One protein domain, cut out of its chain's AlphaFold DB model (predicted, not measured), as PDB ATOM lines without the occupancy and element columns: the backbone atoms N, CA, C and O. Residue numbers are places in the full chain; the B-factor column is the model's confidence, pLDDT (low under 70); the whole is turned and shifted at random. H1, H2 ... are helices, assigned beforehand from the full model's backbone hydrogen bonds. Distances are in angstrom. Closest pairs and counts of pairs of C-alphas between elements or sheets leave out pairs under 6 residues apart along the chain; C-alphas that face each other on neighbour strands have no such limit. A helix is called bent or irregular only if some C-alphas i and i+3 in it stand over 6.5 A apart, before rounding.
ATOM      1  N   GLU A 163     144.152 161.119 198.482       94.94
ATOM      2  CA  GLU A 163     145.383 161.483 197.787       94.94
ATOM      3  C   GLU A 163     145.409 162.968 197.414       94.94
ATOM      4  O   GLU A 163     146.442 163.619 197.590       94.94
ATOM      5  N   THR A 164     144.284 163.523 196.950       92.38
ATOM      6  CA  THR A 164     144.168 164.958 196.643       92.38
ATOM      7  C   THR A 164     144.320 165.807 197.906       92.38
ATOM      8  O   THR A 164     145.024 166.817 197.872       92.38
ATOM      9  N   ILE A 165     143.736 165.380 199.035       94.19
ATOM     10  CA  ILE A 165     143.894 166.061 200.332       94.19
ATOM     11  C   ILE A 165     145.356 165.997 200.791       94.19
ATOM     12  O   ILE A 165     145.946 167.022 201.111       94.19
ATOM     13  N   ILE A 166     145.989 164.821 200.771       96.25
ATOM     14  CA  ILE A 166     147.388 164.661 201.200       96.25
ATOM     15  C   ILE A 166     148.360 165.437 200.311       96.25
ATOM     16  O   ILE A 166     149.340 165.988 200.813       96.25
ATOM     17  N   LYS A 167     148.093 165.538 199.005       94.75
ATOM     18  CA  LYS A 167     148.925 166.315 198.075       94.75
ATOM     19  C   LYS A 167     149.057 167.783 198.497       94.75
ATOM     20  O   LYS A 167     150.150 168.326 198.384       94.75
ATOM     21  N   LYS A 168     147.993 168.398 199.029       91.94
ATOM     22  CA  LYS A 168     148.021 169.766 199.589       91.94
ATOM     23  C   LYS A 168     149.050 169.890 200.719       91.94
ATOM     24  O   LYS A 168     149.861 170.807 200.713       91.94
ATOM     25  N   TYR A 169     149.062 168.941 201.652       95.44
ATOM     26  CA  TYR A 169     149.974 168.961 202.801       95.44
ATOM     27  C   TYR A 169     151.407 168.555 202.457       95.44
ATOM     28  O   TYR A 169     152.334 169.002 203.124       95.44
ATOM     29  N   ARG A 170     151.615 167.767 201.394       95.88
ATOM     30  CA  ARG A 170     152.964 167.509 200.866       95.88
ATOM     31  C   ARG A 170     153.654 168.785 200.393       95.88
ATOM     32  O   ARG A 170     154.849 168.913 200.600       95.88
ATOM     33  N   LEU A 171     152.917 169.725 199.798       91.44
ATOM     34  CA  LEU A 171     153.490 171.013 199.390       91.44
ATOM     35  C   LEU A 171     153.977 171.811 200.606       91.44
ATOM     36  O   LEU A 171     155.110 172.275 200.611       91.44
ATOM     37  N   GLN A 172     153.170 171.882 201.668       92.06
ATOM     38  CA  GLN A 172     153.568 172.538 202.922       92.06
ATOM     39  C   GLN A 172     154.760 171.838 203.590       92.06
ATOM     40  O   GLN A 172     155.650 172.492 204.127       92.06
ATOM     41  N   LEU A 173     154.794 170.502 203.547       95.25
ATOM     42  CA  LEU A 173     155.933 169.729 204.035       95.25
ATOM     43  C   LEU A 173     157.205 170.049 203.233       95.25
ATOM     44  O   LEU A 173     158.268 170.195 203.825       95.25
ATOM     45  N   GLU A 174     157.105 170.193 201.913       94.38
ATOM     46  CA  GLU A 174     158.236 170.551 201.053       94.38
ATOM     47  C   GLU A 174     158.760 171.966 201.344       94.38
ATOM     48  O   GLU A 174     159.968 172.169 201.464       94.38
ATOM     49  N   GLU A 175     157.868 172.932 201.559       90.81
ATOM     50  CA  GLU A 175     158.240 174.277 202.015       90.81
ATOM     51  C   GLU A 175     158.961 174.231 203.373       90.81
ATOM     52  O   GLU A 175     159.984 174.897 203.562       90.81
ATOM     53  N   LEU A 176     158.485 173.401 204.310       92.38
ATOM     54  CA  LEU A 176     159.123 173.207 205.615       92.38
ATOM     55  C   LEU A 176     160.520 172.590 205.488       92.38
ATOM     56  O   LEU A 176     161.443 173.025 206.179       92.38
ATOM     57  N   LYS A 177     160.709 171.624 204.581       93.81
ATOM     58  CA  LYS A 177     162.028 171.038 204.291       93.81
ATOM     59  C   LYS A 177     162.996 172.074 203.727       93.81
ATOM     60  O   LYS A 177     164.143 172.132 204.163       93.81
ATOM     61  N   GLN A 178     162.545 172.915 202.798       91.69
ATOM     62  CA  GLN A 178     163.370 173.988 202.234       91.69
ATOM     63  C   GLN A 178     163.768 175.011 203.299       91.69
ATOM     64  O   GLN A 178     164.938 175.387 203.381       91.69
ATOM     65  N   TYR A 179     162.822 175.407 204.153       89.75
ATOM     66  CA  TYR A 179     163.099 176.268 205.301       89.75
ATOM     67  C   TYR A 179     164.136 175.638 206.241       89.75
ATOM     68  O   TYR A 179     165.098 176.304 206.633       89.75
ATOM     69  N   ALA A 180     163.979 174.355 206.575       92.94
ATOM     70  CA  ALA A 180     164.926 173.620 207.408       92.94
ATOM     71  C   ALA A 180     166.334 173.610 206.793       92.94
ATOM     72  O   ALA A 180     167.289 173.994 207.468       92.94
ATOM     73  N   ASN A 181     166.449 173.267 205.506       93.06
ATOM     74  CA  ASN A 181     167.720 173.235 204.777       93.06
ATOM     75  C   ASN A 181     168.434 174.588 204.818       93.06
ATOM     76  O   ASN A 181     169.594 174.653 205.212       93.06
ATOM     77  N   GLN A 182     167.735 175.676 204.494       90.00
ATOM     78  CA  GLN A 182     168.321 177.021 204.495       90.00
ATOM     79  C   GLN A 182     168.854 177.423 205.877       90.00
ATOM     80  O   GLN A 182     169.948 177.974 205.991       90.00
ATOM     81  N   ASN A 183     168.103 177.128 206.942       89.06
ATOM     82  CA  ASN A 183     168.530 177.457 208.301       89.06
ATOM     83  C   ASN A 183     169.698 176.575 208.766       89.06
ATOM     84  O   ASN A 183     170.612 177.072 209.424       89.06
ATOM     85  N   ILE A 184     169.708 175.289 208.407       91.62
ATOM     86  CA  ILE A 184     170.828 174.375 208.678       91.62
ATOM     87  C   ILE A 184     172.096 174.851 207.962       91.62
ATOM     88  O   ILE A 184     173.162 174.925 208.579       91.62
ATOM     89  N   GLU A 185     171.993 175.221 206.685       91.50
ATOM     90  CA  GLU A 185     173.110 175.760 205.909       91.50
ATOM     91  C   GLU A 185     173.662 177.036 206.534       91.50
ATOM     92  O   GLU A 185     174.875 177.143 206.728       91.50
ATOM     93  N   GLN A 186     172.783 177.957 206.929       91.06
ATOM     94  CA  GLN A 186     173.176 179.181 207.614       91.06
ATOM     95  C   GLN A 186     173.904 178.882 208.934       91.06
ATOM     96  O   GLN A 186     174.955 179.466 209.204       91.06
ATOM     97  N   LEU A 187     173.390 177.961 209.759       91.44
ATOM     98  CA  LEU A 187     174.053 177.563 211.007       91.44
ATOM     99  C   LEU A 187     175.450 176.989 210.747       91.44
ATOM    100  O   LEU A 187     176.393 177.339 211.460       91.44
ATOM    101  N   ALA A 188     175.595 176.144 209.726       92.12
ATOM    102  CA  ALA A 188     176.881 175.572 209.344       92.12
ATOM    103  C   ALA A 188     177.866 176.653 208.870       92.12
ATOM    104  O   ALA A 188     179.011 176.675 209.323       92.12
ATOM    105  N   GLU A 189     177.434 177.576 208.009       92.00
ATOM    106  CA  GLU A 189     178.268 178.679 207.514       92.00
ATOM    107  C   GLU A 189     178.740 179.599 208.637       92.00
ATOM    108  O   GLU A 189     179.923 179.941 208.713       92.00
ATOM    109  N   GLU A 190     177.841 179.977 209.544       91.88
ATOM    110  CA  GLU A 190     178.193 180.787 210.705       91.88
ATOM    111  C   GLU A 190     179.222 180.056 211.592       91.88
ATOM    112  O   GLU A 190     180.218 180.662 211.992       91.88
ATOM    113  N   ALA A 191     179.047 178.750 211.833       90.81
ATOM    114  CA  ALA A 191     179.988 177.946 212.615       90.81
ATOM    115  C   ALA A 191     181.374 177.860 211.959       90.81
ATOM    116  O   ALA A 191     182.397 178.038 212.626       90.81
ATOM    117  N   ILE A 192     181.418 177.624 210.645       91.44
ATOM    118  CA  ILE A 192     182.657 177.572 209.857       91.44
ATOM    119  C   ILE A 192     183.377 178.925 209.898       91.44
ATOM    120  O   ILE A 192     184.596 178.971 210.084       91.44
ATOM    121  N   ASN A 193     182.644 180.030 209.760       92.50
ATOM    122  CA  ASN A 193     183.208 181.378 209.785       92.50
ATOM    123  C   ASN A 193     183.778 181.740 211.166       92.50
ATOM    124  O   ASN A 193     184.903 182.241 211.248       92.50
ATOM    125  N   GLU A 194     183.058 181.448 212.254       92.50
ATOM    126  CA  GLU A 194     183.551 181.666 213.624       92.50
ATOM    127  C   GLU A 194     184.784 180.803 213.940       92.50
ATOM    128  O   GLU A 194     185.731 181.287 214.574       92.50
ATOM    129  N   TRP A 195     184.809 179.557 213.447       91.25
ATOM    130  CA  TRP A 195     185.960 178.657 213.555       91.25
ATOM    131  C   TRP A 195     187.192 179.206 212.830       91.25
ATOM    132  O   TRP A 195     188.246 179.386 213.444       91.25
ATOM    133  N   LYS A 196     187.051 179.539 211.539       91.50
ATOM    134  CA  LYS A 196     188.131 180.096 210.703       91.50
ATOM    135  C   LYS A 196     188.679 181.402 211.283       91.50
ATOM    136  O   LYS A 196     189.881 181.653 211.223       91.50
ATOM    137  N   ALA A 197     187.820 182.209 211.905       94.25
ATOM    138  CA  ALA A 197     188.205 183.451 212.568       94.25
ATOM    139  C   ALA A 197     188.866 183.257 213.951       94.25
ATOM    140  O   ALA A 197     189.304 184.244 214.545       94.25
ATOM    141  N   LYS A 198     188.957 182.021 214.473       91.00
ATOM    142  CA  LYS A 198     189.513 181.681 215.800       91.00
ATOM    143  C   LYS A 198     188.894 182.495 216.946       91.00
ATOM    144  O   LYS A 198     189.577 182.823 217.916       91.00
ATOM    145  N   GLN A 199     187.610 182.843 216.831       86.31
ATOM    146  CA  GLN A 199     186.926 183.698 217.810       86.31
ATOM    147  C   GLN A 199     186.633 182.968 219.123       86.31
ATOM    148  O   GLN A 199     186.648 183.587 220.186       86.31
ATOM    149  N   ILE A 200     186.382 181.658 219.057       83.88
ATOM    150  CA  ILE A 200     186.037 180.820 220.208       83.88
ATOM    151  C   ILE A 200     186.720 179.446 220.123       83.88
ATOM    152  O   ILE A 200     187.004 178.969 219.022       83.88
ATOM    153  N   PRO A 201     187.015 178.793 221.265       87.56
ATOM    154  CA  PRO A 201     187.568 177.442 221.268       87.56
ATOM    155  C   PRO A 201     186.567 176.433 220.683       87.56
ATOM    156  O   PRO A 201     185.357 176.602 220.831       87.56
ATOM    157  N   LEU A 202     187.076 175.353 220.074       83.88
ATOM    158  CA  LEU A 202     186.270 174.340 219.371       83.88
ATOM    159  C   LEU A 202     185.124 173.776 220.225       83.88
ATOM    160  O   LEU A 202     184.016 173.588 219.738       83.88
ATOM    161  N   THR A 203     185.375 173.544 221.514       78.19
ATOM    162  CA  THR A 203     184.359 173.037 222.445       78.19
ATOM    163  C   THR A 203     183.210 174.027 222.637       78.19
ATOM    164  O   THR A 203     182.053 173.626 222.606       78.19
ATOM    165  N   ALA A 204     183.508 175.322 222.774       79.38
ATOM    166  CA  ALA A 204     182.486 176.359 222.899       79.38
ATOM    167  C   ALA A 204     181.708 176.556 221.589       79.38
ATOM    168  O   ALA A 204     180.495 176.750 221.630       79.38
ATOM    169  N   LEU A 205     182.390 176.460 220.439       85.38
ATOM    170  CA  LEU A 205     181.759 176.483 219.117       85.38
ATOM    171  C   LEU A 205     180.748 175.342 218.984       85.38
ATOM    172  O   LEU A 205     179.581 175.581 218.675       85.38
ATOM    173  N   TYR A 206     181.182 174.117 219.283       83.31
ATOM    174  CA  TYR A 206     180.337 172.932 219.228       83.31
ATOM    175  C   TYR A 206     179.085 173.090 220.099       83.31
ATOM    176  O   TYR A 206     177.969 172.957 219.601       83.31
ATOM    177  N   THR A 207     179.252 173.446 221.378       78.44
ATOM    178  CA  THR A 207     178.124 173.627 222.304       78.44
ATOM    179  C   THR A 207     177.150 174.698 221.812       78.44
ATOM    180  O   THR A 207     175.937 174.482 221.830       78.44
ATOM    181  N   LYS A 208     177.662 175.837 221.325       84.56
ATOM    182  CA  LYS A 208     176.843 176.945 220.812       84.56
ATOM    183  C   LYS A 208     175.984 176.520 219.620       84.56
ATOM    184  O   LYS A 208     174.785 176.795 219.609       84.56
ATOM    185  N   TYR A 209     176.577 175.870 218.622       88.50
ATOM    186  CA  TYR A 209     175.856 175.513 217.398       88.50
ATOM    187  C   TYR A 209     174.981 174.274 217.553       88.50
ATOM    188  O   TYR A 209     173.887 174.259 217.000       88.50
ATOM    189  N   MET A 210     175.375 173.300 218.377       83.69
ATOM    190  CA  MET A 210     174.511 172.161 218.701       83.69
ATOM    191  C   MET A 210     173.234 172.618 219.418       83.69
ATOM    192  O   MET A 210     172.137 172.171 219.097       83.69
ATOM    193  N   LYS A 211     173.348 173.584 220.337       82.44
ATOM    194  CA  LYS A 211     172.185 174.195 220.993       82.44
ATOM    195  C   LYS A 211     171.232 174.852 219.989       82.44
ATOM    196  O   LYS A 211     170.035 174.589 220.031       82.44
ATOM    197  N   ARG A 212     171.764 175.650 219.054       85.12
ATOM    198  CA  ARG A 212     170.971 176.295 217.989       85.12
ATOM    199  C   ARG A 212     170.325 175.286 217.040       85.12
ATOM    200  O   ARG A 212     169.176 175.480 216.662       85.12
ATOM    201  N   ALA A 213     171.036 174.216 216.687       87.75
ATOM    202  CA  ALA A 213     170.501 173.140 215.859       87.75
ATOM    203  C   ALA A 213     169.325 172.430 216.551       87.75
ATOM    204  O   ALA A 213     168.274 172.263 215.939       87.75
ATOM    205  N   ASN A 214     169.450 172.114 217.845       83.44
ATOM    206  CA  ASN A 214     168.371 171.499 218.626       83.44
ATOM    207  C   ASN A 214     167.132 172.407 218.738       83.44
ATOM    208  O   ASN A 214     165.996 171.933 218.707       83.44
ATOM    209  N   GLU A 215     167.330 173.719 218.883       84.69
ATOM    210  CA  GLU A 215     166.228 174.687 218.912       84.69
ATOM    211  C   GLU A 215     165.520 174.794 217.555       84.69
ATOM    212  O   GLU A 215     164.287 174.772 217.510       84.69
ATOM    213  N   LEU A 216     166.283 174.835 216.459       87.50
ATOM    214  CA  LEU A 216     165.749 174.797 215.097       87.50
ATOM    215  C   LEU A 216     164.958 173.504 214.846       87.50
ATOM    216  O   LEU A 216     163.822 173.563 214.380       87.50
ATOM    217  N   GLU A 217     165.506 172.344 215.219       90.12
ATOM    218  CA  GLU A 217     164.826 171.049 215.095       90.12
ATOM    219  C   GLU A 217     163.504 171.039 215.874       90.12
ATOM    220  O   GLU A 217     162.471 170.596 215.370       90.12
ATOM    221  N   LYS A 218     163.494 171.577 217.099       86.94
ATOM    222  CA  LYS A 218     162.273 171.696 217.906       86.94
ATOM    223  C   LYS A 218     161.210 172.555 217.216       86.94
ATOM    224  O   LYS A 218     160.025 172.214 217.280       86.94
ATOM    225  N   GLN A 219     161.608 173.652 216.576       87.19
ATOM    226  CA  GLN A 219     160.690 174.503 215.820       87.19
ATOM    227  C   GLN A 219     160.131 173.764 214.602       87.19
ATOM    228  O   GLN A 219     158.914 173.691 214.456       87.19
ATOM    229  N   ILE A 220     160.986 173.136 213.792       91.94
ATOM    230  CA  ILE A 220     160.573 172.356 212.614       91.94
ATOM    231  C   ILE A 220     159.613 171.227 213.019       91.94
ATOM    232  O   ILE A 220     158.550 171.084 212.420       91.94
ATOM    233  N   ASN A 221     159.926 170.483 214.088       92.56
ATOM    234  CA  ASN A 221     159.053 169.443 214.645       92.56
ATOM    235  C   ASN A 221     157.676 170.000 215.043       92.56
ATOM    236  O   ASN A 221     156.658 169.329 214.871       92.56
ATOM    237  N   THR A 222     157.639 171.217 215.589       86.69
ATOM    238  CA  THR A 222     156.391 171.877 215.988       86.69
ATOM    239  C   THR A 222     155.537 172.218 214.769       86.69
ATOM    240  O   THR A 222     154.349 171.893 214.759       86.69
ATOM    241  N   GLU A 223     156.134 172.811 213.736       89.62
ATOM    242  CA  GLU A 223     155.445 173.150 212.482       89.62
ATOM    243  C   GLU A 223     154.962 171.892 211.749       89.62
ATOM    244  O   GLU A 223     153.794 171.791 211.371       89.62
ATOM    245  N   PHE A 224     155.815 170.870 211.638       95.75
ATOM    246  CA  PHE A 224     155.441 169.581 211.057       95.75
ATOM    247  C   PHE A 224     154.230 168.969 211.774       95.75
ATOM    248  O   PHE A 224     153.283 168.511 211.132       95.75
ATOM    249  N   GLN A 225     154.225 168.986 213.109       93.44
ATOM    250  CA  GLN A 225     153.121 168.427 213.883       93.44
ATOM    251  C   GLN A 225     151.805 169.179 213.628       93.44
ATOM    252  O   GLN A 225     150.745 168.548 213.610       93.44
ATOM    253  N   GLN A 226     151.848 170.493 213.385       90.06
ATOM    254  CA  GLN A 226     150.667 171.260 212.978       90.06
ATOM    255  C   GLN A 226     150.178 170.846 211.586       90.06
ATOM    256  O   GLN A 226     148.985 170.582 211.425       90.06
ATOM    257  N   ILE A 227     151.076 170.711 210.603       93.12
ATOM    258  CA  ILE A 227     150.748 170.226 209.248       93.12
ATOM    259  C   ILE A 227     150.078 168.848 209.338       93.12
ATOM    260  O   ILE A 227     149.004 168.625 208.776       93.12
ATOM    261  N   TYR A 228     150.672 167.935 210.105       96.44
ATOM    262  CA  TYR A 228     150.216 166.556 210.250       96.44
ATOM    263  C   TYR A 228     148.838 166.435 210.919       96.44
ATOM    264  O   TYR A 228     147.961 165.724 210.422       96.44
ATOM    265  N   GLU A 229     148.604 167.136 212.031       94.25
ATOM    266  CA  GLU A 229     147.302 167.109 212.710       94.25
ATOM    267  C   GLU A 229     146.210 167.830 211.905       94.25
ATOM    268  O   GLU A 229     145.053 167.392 211.904       94.25
ATOM    269  N   THR A 230     146.567 168.871 211.147       92.12
ATOM    270  CA  THR A 230     145.634 169.524 210.217       92.12
ATOM    271  C   THR A 230     145.247 168.570 209.088       92.12
ATOM    272  O   THR A 230     144.060 168.411 208.815       92.12
ATOM    273  N   ALA A 231     146.207 167.846 208.504       95.75
ATOM    274  CA  ALA A 231     145.941 166.842 207.473       95.75
ATOM    275  C   ALA A 231     144.997 165.736 207.957       95.75
ATOM    276  O   ALA A 231     144.049 165.366 207.261       95.75
ATOM    277  N   LYS A 232     145.212 165.233 209.177       97.62
ATOM    278  CA  LYS A 232     144.318 164.248 209.804       97.62
ATOM    279  C   LYS A 232     142.908 164.797 209.987       97.62
ATOM    280  O   LYS A 232     141.944 164.073 209.742       97.62
ATOM    281  N   THR A 233     142.795 166.056 210.401       95.12
ATOM    282  CA  THR A 233     141.507 166.730 210.584       95.12
ATOM    283  C   THR A 233     140.771 166.894 209.250       95.12
ATOM    284  O   THR A 233     139.609 166.500 209.164       95.12
ATOM    285  N   ASP A 234     141.440 167.378 208.197       94.56
ATOM    286  CA  ASP A 234     140.855 167.533 206.851       94.56
ATOM    287  C   ASP A 234     140.395 166.180 206.280       94.56
ATOM    288  O   ASP A 234     139.303 166.084 205.716       94.56
ATOM    289  N   LEU A 235     141.173 165.108 206.471       96.31
ATOM    290  CA  LEU A 235     140.778 163.750 206.074       96.31
ATOM    291  C   LEU A 235     139.504 163.292 206.793       96.31
ATOM    292  O   LEU A 235     138.563 162.825 206.148       96.31
ATOM    293  N   GLN A 236     139.451 163.452 208.117       96.81
ATOM    294  CA  GLN A 236     138.301 163.048 208.930       96.81
ATOM    295  C   GLN A 236     137.035 163.835 208.575       96.81
ATOM    296  O   GLN A 236     135.956 163.246 208.499       96.81
ATOM    297  N   GLN A 237     137.154 165.139 208.312       95.56
ATOM    298  CA  GLN A 237     136.032 165.988 207.893       95.56
ATOM    299  C   GLN A 237     135.390 165.521 206.579       95.56
ATOM    300  O   GLN A 237     134.185 165.683 206.400       95.56
ATOM    301  N   HIS A 238     136.167 164.891 205.698       95.88
ATOM    302  CA  HIS A 238     135.692 164.336 204.428       95.88
ATOM    303  C   HIS A 238     135.375 162.832 204.498       95.88
ATOM    304  O   HIS A 238     135.152 162.196 203.470       95.88
ATOM    305  N   GLY A 239     135.317 162.254 205.703       96.69
ATOM    306  CA  GLY A 239     134.936 160.856 205.917       96.69
ATOM    307  C   GLY A 239     136.043 159.838 205.628       96.69
ATOM    308  O   GLY A 239     135.758 158.643 205.531       96.69
ATOM    309  N   PHE A 240     137.296 160.277 205.505       97.62
ATOM    310  CA  PHE A 240     138.450 159.402 205.321       97.62
ATOM    311  C   PHE A 240     139.123 159.051 206.655       97.62
ATOM    312  O   PHE A 240     138.998 159.756 207.657       97.62
ATOM    313  N   ALA A 241     139.866 157.943 206.666       97.81
ATOM    314  CA  ALA A 241     140.656 157.524 207.819       97.81
ATOM    315  C   ALA A 241     141.853 158.474 208.043       97.81
ATOM    316  O   ALA A 241     142.502 158.907 207.093       97.81
ATOM    317  N   SER A 242     142.189 158.787 209.294       97.12
ATOM    318  CA  SER A 242     143.325 159.674 209.613       97.12
ATOM    319  C   SER A 242     144.688 159.096 209.208       97.12
ATOM    320  O   SER A 242     145.653 159.822 208.995       97.12
ATOM    321  N   GLU A 243     144.758 157.778 209.070       97.38
ATOM    322  CA  GLU A 243     145.929 156.975 208.742       97.38
ATOM    323  C   GLU A 243     146.445 157.248 207.327       97.38
ATOM    324  O   GLU A 243     147.623 157.011 207.055       97.38
ATOM    325  N   TYR A 244     145.612 157.815 206.448       97.75
ATOM    326  CA  TYR A 244     146.060 158.310 205.145       97.75
ATOM    327  C   TYR A 244     147.110 159.430 205.269       97.75
ATOM    328  O   TYR A 244     147.838 159.669 204.311       97.75
ATOM    329  N   ALA A 245     147.257 160.069 206.439       97.75
ATOM    330  CA  ALA A 245     148.325 161.033 206.709       97.75
ATOM    331  C   ALA A 245     149.678 160.395 207.064       97.75
ATOM    332  O   ALA A 245     150.696 161.081 206.986       97.75
ATOM    333  N   ASN A 246     149.741 159.103 207.415       97.56
ATOM    334  CA  ASN A 246     150.984 158.436 207.837       97.56
ATOM    335  C   ASN A 246     152.169 158.608 206.862       97.56
ATOM    336  O   ASN A 246     153.284 158.798 207.350       97.56
ATOM    337  N   PRO A 247     151.977 158.605 205.524       97.50
ATOM    338  CA  PRO A 247     153.069 158.863 204.590       97.50
ATOM    339  C   PRO A 247     153.754 160.221 204.792       97.50
ATOM    340  O   PRO A 247     154.961 160.290 204.618       97.50
ATOM    341  N   LEU A 248     153.030 161.274 205.208       97.19
ATOM    342  CA  LEU A 248     153.634 162.584 205.508       97.19
ATOM    343  C   LEU A 248     154.609 162.490 206.680       97.19
ATOM    344  O   LEU A 248     155.682 163.082 206.651       97.19
ATOM    345  N   LYS A 249     154.234 161.730 207.713       97.38
ATOM    346  CA  LYS A 249     155.087 161.511 208.879       97.38
ATOM    347  C   LYS A 249     156.324 160.709 208.529       97.38
ATOM    348  O   LYS A 249     157.408 161.076 208.956       97.38
ATOM    349  N   GLN A 250     156.164 159.634 207.767       97.31
ATOM    350  CA  GLN A 250     157.306 158.842 207.333       97.31
ATOM    351  C   GLN A 250     158.275 159.689 206.498       97.31
ATOM    352  O   GLN A 250     159.458 159.737 206.804       97.31
ATOM    353  N   GLU A 251     157.756 160.430 205.518       96.62
ATOM    354  CA  GLU A 251     158.553 161.310 204.662       96.62
ATOM    355  C   GLU A 251     159.308 162.389 205.460       96.62
ATOM    356  O   GLU A 251     160.462 162.697 205.157       96.62
ATOM    357  N   TYR A 252     158.676 162.946 206.497       96.81
ATOM    358  CA  TYR A 252     159.310 163.897 207.409       96.81
ATOM    359  C   TYR A 252     160.466 163.277 208.205       96.81
ATOM    360  O   TYR A 252     161.561 163.836 208.221       96.81
ATOM    361  N   GLU A 253     160.240 162.126 208.845       93.56
ATOM    362  CA  GLU A 253     161.267 161.449 209.649       93.56
ATOM    363  C   GLU A 253     162.461 161.015 208.788       93.56
ATOM    364  O   GLU A 253     163.604 161.225 209.188       93.56
ATOM    365  N   ASP A 254     162.203 160.493 207.583       94.19
ATOM    366  CA  ASP A 254     163.248 160.093 206.637       94.19
ATOM    367  C   ASP A 254     164.112 161.303 206.222       94.19
ATOM    368  O   ASP A 254     165.342 161.230 206.238       94.19
ATOM    369  N   THR A 255     163.480 162.447 205.928       92.56
ATOM    370  CA  THR A 255     164.195 163.674 205.525       92.56
ATOM    371  C   THR A 255     165.012 164.270 206.675       92.56
ATOM    372  O   THR A 255     166.124 164.751 206.469       92.56
ATOM    373  N   LYS A 256     164.484 164.235 207.903       92.19
ATOM    374  CA  LYS A 256     165.163 164.769 209.091       92.19
ATOM    375  C   LYS A 256     166.499 164.063 209.349       92.19
ATOM    376  O   LYS A 256     167.498 164.720 209.643       92.19
ATOM    377  N   GLU A 257     166.525 162.737 209.228       86.94
ATOM    378  CA  GLU A 257     167.755 161.955 209.404       86.94
ATOM    379  C   GLU A 257     168.782 162.246 208.298       86.94
ATOM    380  O   GLU A 257     169.974 162.389 208.585       86.94
ATOM    381  N   GLU A 258     168.331 162.408 207.049       91.12
ATOM    382  CA  GLU A 258     169.188 162.784 205.917       91.12
ATOM    383  C   GLU A 258     169.836 164.162 206.123       91.12
ATOM    384  O   GLU A 258     171.061 164.288 206.052       91.12
ATOM    385  N   GLN A 259     169.041 165.174 206.484       89.00
ATOM    386  CA  GLN A 259     169.520 166.536 206.754       89.00
ATOM    387  C   GLN A 259     170.555 166.575 207.883       89.00
ATOM    388  O   GLN A 259     171.571 167.273 207.794       89.00
ATOM    389  N   LYS A 260     170.329 165.803 208.954       86.31
ATOM    390  CA  LYS A 260     171.272 165.700 210.075       86.31
ATOM    391  C   LYS A 260     172.603 165.098 209.626       86.31
ATOM    392  O   LYS A 260     173.662 165.597 210.015       86.31
ATOM    393  N   ALA A 261     172.561 164.051 208.805       85.75
ATOM    394  CA  ALA A 261     173.761 163.423 208.264       85.75
ATOM    395  C   ALA A 261     174.541 164.378 207.342       85.75
ATOM    396  O   ALA A 261     175.757 164.519 207.504       85.75
ATOM    397  N   GLU A 262     173.852 165.078 206.438       87.62
ATOM    398  CA  GLU A 262     174.460 166.037 205.508       87.62
ATOM    399  C   GLU A 262     175.133 167.204 206.247       87.62
ATOM    400  O   GLU A 262     176.290 167.537 205.970       87.62
ATOM    401  N   MET A 263     174.462 167.777 207.253       85.94
ATOM    402  CA  MET A 263     175.024 168.851 208.080       85.94
ATOM    403  C   MET A 263     176.317 168.409 208.770       85.94
ATOM    404  O   MET A 263     177.327 169.115 208.721       85.94
ATOM    405  N   MET A 264     176.298 167.233 209.404       82.44
ATOM    406  CA  MET A 264     177.462 166.700 210.112       82.44
ATOM    407  C   MET A 264     178.628 166.449 209.158       82.44
ATOM    408  O   MET A 264     179.768 166.769 209.495       82.44
ATOM    409  N   GLN A 265     178.357 165.938 207.956       87.44
ATOM    410  CA  GLN A 265     179.376 165.736 206.929       87.44
ATOM    411  C   GLN A 265     179.988 167.065 206.462       87.44
ATOM    412  O   GLN A 265     181.215 167.173 206.389       87.44
ATOM    413  N   LYS A 266     179.160 168.080 206.189       87.75
ATOM    414  CA  LYS A 266     179.600 169.411 205.737       87.75
ATOM    415  C   LYS A 266     180.482 170.101 206.777       87.75
ATOM    416  O   LYS A 266     181.562 170.587 206.451       87.75
ATOM    417  N   VAL A 267     180.051 170.102 208.040       86.25
ATOM    418  CA  VAL A 267     180.795 170.729 209.142       86.25
ATOM    419  C   VAL A 267     182.091 169.972 209.441       86.25
ATOM    420  O   VAL A 267     183.140 170.596 209.592       86.25
ATOM    421  N   ALA A 268     182.052 168.637 209.484       85.88
ATOM    422  CA  ALA A 268     183.240 167.830 209.747       85.88
ATOM    423  C   ALA A 268     184.299 167.974 208.643       85.88
ATOM    424  O   ALA A 268     185.477 168.121 208.960       85.88
ATOM    425  N   GLY A 269     183.899 167.969 207.364       89.38
ATOM    426  CA  GLY A 269     184.825 168.118 206.235       89.38
ATOM    427  C   GLY A 269     185.663 169.396 206.328       89.38
ATOM    428  O   GLY A 269     186.889 169.341 206.298       89.38
ATOM    429  N   GLU A 270     185.013 170.532 206.575       90.12
ATOM    430  CA  GLU A 270     185.670 171.844 206.704       90.12
ATOM    431  C   GLU A 270     186.592 171.965 207.930       90.12
ATOM    432  O   GLU A 270     187.492 172.809 207.960       90.12
ATOM    433  N   TRP A 271     186.375 171.142 208.961       83.69
ATOM    434  CA  TRP A 271     187.216 171.118 210.157       83.69
ATOM    435  C   TRP A 271     188.499 170.308 209.977       83.69
ATOM    436  O   TRP A 271     189.505 170.658 210.591       83.69
ATOM    437  N   PHE A 272     188.478 169.249 209.165       83.06
ATOM    438  CA  PHE A 272     189.633 168.361 208.979       83.06
ATOM    439  C   PHE A 272     190.573 168.772 207.836       83.06
ATOM    440  O   PHE A 272     191.675 168.234 207.745       83.06
ATOM    441  N   GLU A 273     190.178 169.718 206.981       81.62
ATOM    442  CA  GLU A 273     191.009 170.220 205.873       81.62
ATOM    443  C   GLU A 273     191.988 171.358 206.260       81.62
ATOM    444  O   GLU A 273     192.710 171.857 205.393       81.62
ATOM    445  N   GLN A 274     192.052 171.765 207.536       59.66
ATOM    446  CA  GLN A 274     192.939 172.833 208.050       59.66
ATOM    447  C   GLN A 274     194.069 172.301 208.933       59.66
ATOM    448  O   GLN A 274     195.180 172.878 208.853       59.66
TER     449      GLN A 274
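What this domain is: This is residues 163 to 274 of the 274 residues of an uncharacterized protein of Anoxybacillus calidus (UniProt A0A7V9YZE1). Three long helices, H1, H2 and H3 in chain order, lie side by side as a slender, rod-shaped up-and-down bundle, each running against the one before. H2 and H3 meet only near their link. The printed part, 112 residues, is all helix and loose, with a radius of gyration of the C-alphas of 17.7 A and spans of 59 by 21 by 16 A.

Where its parts are: H1, residues 163 to 196, begins at C-alpha 163 (145.383, 161.483, 197.787) and measures 48.4 A from first to last C-alpha. H2, residues 202 to 237, measures 52.2 A. H3, residues 242 to 272, measures 47.1 A, is irregular, with C-alphas 244 and 247 7.1 A apart, and ends at C-alpha 272 (189.633, 168.361, 208.979).

How they stand to each other: H1 and H2, a hairpin, touch at a shallow tilt of 7 degrees, opposite ways; their closest C-alphas, Tyr 169 and Ala 231, are 6.5 A apart. H1 and H3 touch at 16 degrees, shallow, the same way; closest C-alphas Ala 188 and Val 267, 6.2 A. H2, with residues 224 to 236 alone, touches H3, residues 242 to 252 alone, a hairpin; closest C-alphas Lys 232 and Ser 242, 4.7 A. Every O i to N i+4 pair is within hydrogen-bond range in H2, 27 of 30 in H1, 23 of 27 in H3.

The domain as a whole: The printed part has no cut, and both links are tight. Residue 274 alone has pLDDT under 70.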